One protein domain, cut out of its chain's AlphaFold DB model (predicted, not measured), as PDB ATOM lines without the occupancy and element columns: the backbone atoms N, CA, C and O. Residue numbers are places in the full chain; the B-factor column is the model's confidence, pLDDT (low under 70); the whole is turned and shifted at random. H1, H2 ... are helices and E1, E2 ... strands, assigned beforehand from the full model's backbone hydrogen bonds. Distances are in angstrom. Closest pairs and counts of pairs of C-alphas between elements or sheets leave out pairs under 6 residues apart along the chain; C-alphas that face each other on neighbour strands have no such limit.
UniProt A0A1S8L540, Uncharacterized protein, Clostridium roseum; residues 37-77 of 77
ATOM      1  N   LYS A  37     170.785 155.827 117.557       85.62
ATOM      2  CA  LYS A  37     170.502 154.514 118.124       85.62
ATOM      3  C   LYS A  37     171.835 153.847 118.461       85.62
ATOM      4  O   LYS A  37     172.630 153.596 117.555       85.62
ATOM      5  N   VAL A  38     172.095 153.659 119.748       82.81
ATOM      6  CA  VAL A  38     173.330 153.053 120.264       82.81
ATOM      7  C   VAL A  38     173.139 151.550 120.436       82.81
ATOM      8  O   VAL A  38     174.042 150.790 120.094       82.81
ATOM      9  N   ASP A  39     171.945 151.132 120.858       85.69
ATOM     10  CA  ASP A  39     171.547 149.728 120.981       85.69
ATOM     11  C   ASP A  39     170.039 149.555 120.694       85.69
ATOM     12  O   ASP A  39     169.331 150.528 120.413       85.69
ATOM     13  N   GLU A  40     169.515 148.328 120.746       80.00
ATOM     14  CA  GLU A  40     168.100 148.013 120.516       80.00
ATOM     15  C   GLU A  40     167.158 148.847 121.395       80.00
ATOM     16  O   GLU A  40     166.136 149.318 120.888       80.00
ATOM     17  N   ASN A  41     167.555 149.097 122.648       83.44
ATOM     18  CA  ASN A  41     166.781 149.835 123.650       83.44
ATOM     19  C   ASN A  41     167.403 151.182 124.057       83.44
ATOM     20  O   ASN A  41     166.849 151.866 124.918       83.44
ATOM     21  N   GLU A  42     168.536 151.573 123.468       84.56
ATOM     22  CA  GLU A  42     169.256 152.783 123.866       84.56
ATOM     23  C   GLU A  42     169.369 153.774 122.707       84.56
ATOM     24  O   GLU A  42     169.959 153.504 121.655       84.56
ATOM     25  N   VAL A  43     168.804 154.959 122.926       87.56
ATOM     26  CA  VAL A  43     168.928 156.113 122.040       87.56
ATOM     27  C   VAL A  43     169.636 157.209 122.814       87.56
ATOM     28  O   VAL A  43     169.240 157.551 123.925       87.56
ATOM     29  N   MET A  44     170.680 157.767 122.214       88.94
ATOM     30  CA  MET A  44     171.466 158.848 122.790       88.94
ATOM     31  C   MET A  44     171.553 160.015 121.823       88.94
ATOM     32  O   MET A  44     171.492 159.848 120.606       88.94
ATOM     33  N   THR A  45     171.773 161.212 122.336       90.94
ATOM     34  CA  THR A  45     172.094 162.370 121.506       90.94
ATOM     35  C   THR A  45     173.571 162.368 121.108       90.94
ATOM     36  O   THR A  45     174.449 161.894 121.836       90.94
ATOM     37  N   LEU A  46     173.892 162.977 119.963       89.25
ATOM     38  CA  LEU A  46     175.285 163.158 119.536       89.25
ATOM     39  C   LEU A  46     176.129 163.893 120.595       89.25
ATOM     40  O   LEU A  46     177.326 163.620 120.738       89.25
ATOM     41  N   LYS A  47     175.524 164.824 121.339       88.94
ATOM     42  CA  LYS A  47     176.185 165.543 122.433       88.94
ATOM     43  C   LYS A  47     176.606 164.606 123.567       88.94
ATOM     44  O   LYS A  47     177.741 164.705 124.034       88.94
ATOM     45  N   GLU A  48     175.729 163.698 123.981       90.19
ATOM     46  CA  GLU A  48     176.021 162.727 125.042       90.19
ATOM     47  C   GLU A  48     177.107 161.743 124.606       90.19
ATOM     48  O   GLU A  48     178.060 161.514 125.347       90.19
ATOM     49  N   VAL A  49     177.055 161.262 123.359       90.81
ATOM     50  CA  VAL A  49     178.101 160.390 122.798       90.81
ATOM     51  C   VAL A  49     179.473 161.076 122.815       90.81
ATOM     52  O   VAL A  49     180.476 160.473 123.206       90.81
ATOM     53  N   LYS A  50     179.549 162.359 122.429       90.88
ATOM     54  CA  LYS A  50     180.800 163.137 122.501       90.88
ATOM     55  C   LYS A  50     181.300 163.277 123.942       90.88
ATOM     56  O   LYS A  50     182.505 163.164 124.172       90.88
ATOM     57  N   ALA A  51     180.398 163.525 124.893       93.50
ATOM     58  CA  ALA A  51     180.744 163.655 126.306       93.50
ATOM     59  C   ALA A  51     181.296 162.338 126.874       93.50
ATOM     60  O   ALA A  51     182.377 162.342 127.463       93.50
ATOM     61  N   LEU A  52     180.632 161.211 126.600       94.50
ATOM     62  CA  LEU A  52     181.102 159.881 126.998       94.50
ATOM     63  C   LEU A  52     182.469 159.553 126.404       94.50
ATOM     64  O   LEU A  52     183.357 159.076 127.107       94.50
ATOM     65  N   LYS A  53     182.687 159.853 125.119       94.06
ATOM     66  CA  LYS A  53     183.984 159.616 124.474       94.06
ATOM     67  C   LYS A  53     185.114 160.396 125.152       94.06
ATOM     68  O   LYS A  53     186.212 159.863 125.311       94.06
ATOM     69  N   LYS A  54     184.852 161.644 125.555       96.38
ATOM     70  CA  LYS A  54     185.819 162.472 126.287       96.38
ATOM     71  C   LYS A  54     186.131 161.871 127.657       96.38
ATOM     72  O   LYS A  54     187.297 161.778 128.029       96.38
ATOM     73  N   GLU A  55     185.101 161.425 128.362       96.94
ATOM     74  CA  GLU A  55     185.243 160.830 129.686       96.94
ATOM     75  C   GLU A  55     186.011 159.505 129.649       96.94
ATOM     76  O   GLU A  55     186.941 159.302 130.425       96.94
ATOM     77  N   ILE A  56     185.722 158.641 128.673       97.56
ATOM     78  CA  ILE A  56     186.472 157.399 128.451       97.56
ATOM     79  C   ILE A  56     187.953 157.689 128.179       97.56
ATOM     80  O   ILE A  56     188.811 156.951 128.659       97.56
ATOM     81  N   SER A  57     188.272 158.744 127.419       97.19
ATOM     82  CA  SER A  57     189.667 159.144 127.176       97.19
ATOM     83  C   SER A  57     190.365 159.530 128.476       97.19
ATOM     84  O   SER A  57     191.428 158.992 128.777       97.19
ATOM     85  N   ARG A  58     189.728 160.389 129.282       98.06
ATOM     86  CA  ARG A  58     190.246 160.832 130.582       98.06
ATOM     87  C   ARG A  58     190.492 159.650 131.519       98.06
ATOM     88  O   ARG A  58     191.579 159.513 132.069       98.06
ATOM     89  N   ILE A  59     189.511 158.756 131.643       98.25
ATOM     90  CA  ILE A  59     189.618 157.565 132.494       98.25
ATOM     91  C   ILE A  59     190.756 156.657 132.021       98.25
ATOM     92  O   ILE A  59     191.500 156.137 132.846       98.25
ATOM     93  N   LYS A  60     190.921 156.457 130.706       97.81
ATOM     94  CA  LYS A  60     192.031 155.655 130.167       97.81
ATOM     95  C   LYS A  60     193.387 156.262 130.514       97.81
ATOM     96  O   LYS A  60     194.275 155.526 130.929       97.81
ATOM     97  N   GLU A  61     193.536 157.576 130.383       97.50
ATOM     98  CA  GLU A  61     194.764 158.283 130.764       97.50
ATOM     99  C   GLU A  61     195.072 158.113 132.258       97.50
ATOM    100  O   GLU A  61     196.191 157.742 132.618       97.50
ATOM    101  N   GLU A  62     194.075 158.292 133.125       97.56
ATOM    102  CA  GLU A  62     194.213 158.088 134.573       97.56
ATOM    103  C   GLU A  62     194.606 156.648 134.911       97.56
ATOM    104  O   GLU A  62     195.505 156.414 135.719       97.56
ATOM    105  N   ASN A  63     193.988 155.670 134.246       97.94
ATOM    106  CA  ASN A  63     194.287 154.257 134.450       97.94
ATOM    107  C   ASN A  63     195.739 153.920 134.066       97.94
ATOM    108  O   ASN A  63     196.420 153.189 134.782       97.94
ATOM    109  N   GLU A  64     196.253 154.496 132.977       98.00
ATOM    110  CA  GLU A  64     197.650 154.309 132.568       98.00
ATOM    111  C   GLU A  64     198.646 154.942 133.549       98.00
ATOM    112  O   GLU A  64     199.697 154.357 133.825       98.00
ATOM    113  N   ILE A  65     198.320 156.100 134.128       97.75
ATOM    114  CA  ILE A  65     199.133 156.710 135.193       97.75
ATOM    115  C   ILE A  65     199.163 155.797 136.424       97.75
ATOM    116  O   ILE A  65     200.239 155.527 136.964       97.75
ATOM    117  N   LEU A  66     198.004 155.275 136.835       97.25
ATOM    118  CA  LEU A  66     197.893 154.378 137.985       97.25
ATOM    119  C   LEU A  66     198.696 153.087 137.785       97.25
ATOM    120  O   LEU A  66     199.459 152.705 138.671       97.25
ATOM    121  N   LYS A  67     198.611 152.453 136.609       97.12
ATOM    122  CA  LYS A  67     199.413 151.258 136.282       97.12
ATOM    123  C   LYS A  67     200.913 151.529 136.365       97.12
ATOM    124  O   LYS A  67     201.651 150.725 136.933       97.12
ATOM    125  N   LYS A  68     201.374 152.666 135.831       96.38
ATOM    126  CA  LYS A  68     202.787 153.069 135.908       96.38
ATOM    127  C   LYS A  68     203.233 153.283 137.352       96.38
ATOM    128  O   LYS A  68     204.301 152.811 137.729       96.38
ATOM    129  N   ALA A  69     202.410 153.946 138.164       96.06
ATOM    130  CA  ALA A  69     202.692 154.137 139.583       96.06
ATOM    131  C   ALA A  69     202.794 152.790 140.317       96.06
ATOM    132  O   ALA A  69     203.781 152.547 141.010       96.06
ATOM    133  N   MET A  70     201.832 151.887 140.107       95.88
ATOM    134  CA  MET A  70     201.849 150.543 140.694       95.88
ATOM    135  C   MET A  70     203.116 149.764 140.334       95.88
ATOM    136  O   MET A  70     203.717 149.158 141.217       95.88
ATOM    137  N   ALA A  71     203.548 149.807 139.070       94.69
ATOM    138  CA  ALA A  71     204.776 149.142 138.639       94.69
ATOM    139  C   ALA A  71     206.008 149.668 139.396       94.69
ATOM    140  O   ALA A  71     206.808 148.875 139.886       94.69
ATOM    141  N   ILE A  72     206.121 150.991 139.568       93.69
ATOM    142  CA  ILE A  72     207.216 151.614 140.330       93.69
ATOM    143  C   ILE A  72     207.197 151.148 141.792       93.69
ATOM    144  O   ILE A  72     208.242 150.776 142.328       93.69
ATOM    145  N   PHE A  73     206.024 151.142 142.434       92.12
ATOM    146  CA  PHE A  73     205.887 150.709 143.828       92.12
ATOM    147  C   PHE A  73     206.185 149.218 144.015       92.12
ATOM    148  O   PHE A  73     206.825 148.855 144.997       92.12
ATOM    149  N   ALA A  74     205.785 148.367 143.068       90.56
ATOM    150  CA  ALA A  74     206.067 146.934 143.110       90.56
ATOM    151  C   ALA A  74     207.565 146.621 142.966       90.56
ATOM    152  O   ALA A  74     208.036 145.666 143.565       90.56
ATOM    153  N   THR A  75     208.322 147.425 142.211       80.69
ATOM    154  CA  THR A  75     209.778 147.235 142.043       80.69
ATOM    155  C   THR A  75     210.634 147.817 143.171       80.69
ATOM    156  O   THR A  75     211.838 147.580 143.200       80.69
ATOM    157  N   LYS A  76     210.048 148.629 144.061       62.69
ATOM    158  CA  LYS A  76     210.763 149.298 145.163       62.69
ATOM    159  C   LYS A  76     210.672 148.560 146.505       62.69
ATOM    160  O   LYS A  76     211.329 149.005 147.444       62.69
ATOM    161  N   ASN A  77     209.865 147.499 146.582       50.50
ATOM    162  CA  ASN A  77     209.745 146.595 147.731       50.50
ATOM    163  C   ASN A  77     210.520 145.300 147.494       50.50
ATOM    164  O   ASN A  77     210.538 144.841 146.330       50.50
TER     165      ASN A  77
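Overview. This is residues 37 to 77 of the 77 residues of an uncharacterized protein of Clostridium roseum (UniProt A0A1S8L540). One long helix, H1, makes the length of a rod, and residues 37 to 45 form a small hook at its first end, turned off to one side like the foot of an L. The 41 printed residues hold one named strand, E1, then one named helix, H1; the class is mostly helix. The whole is extended, with a radius of gyration of the C-alphas of 16.7 A and spans of 49 by 19 by 6 A.

Arrangement. Look first at H1, residues 46 to 75, where every O i to N i+4 pair is within hydrogen-bond range. Just before it find E1, residues 43 to 45, which pairs with no named strand. The two meet only through their link, which is tight, with 0 residues between them. Residues 39 to 44 stand free, as do residues 50 to 77, of which 50 to 75 belong to H1.

Along the chain. Find C-alpha 46 at (175.285, 163.158, 119.536); from there H1 runs 44.2 A to C-alpha 75 at (209.778, 147.235, 142.043). E1 begins at C-alpha 43, (168.928, 156.113, 122.040).

Size, cuts and confidence. The C-alphas of Lys 37 and Asn 77, the two farthest apart, are 49.8 A apart. The printed part has no cut and ends at the chain's last residue. In the B-factor column, residues 76 to 77 are under 70.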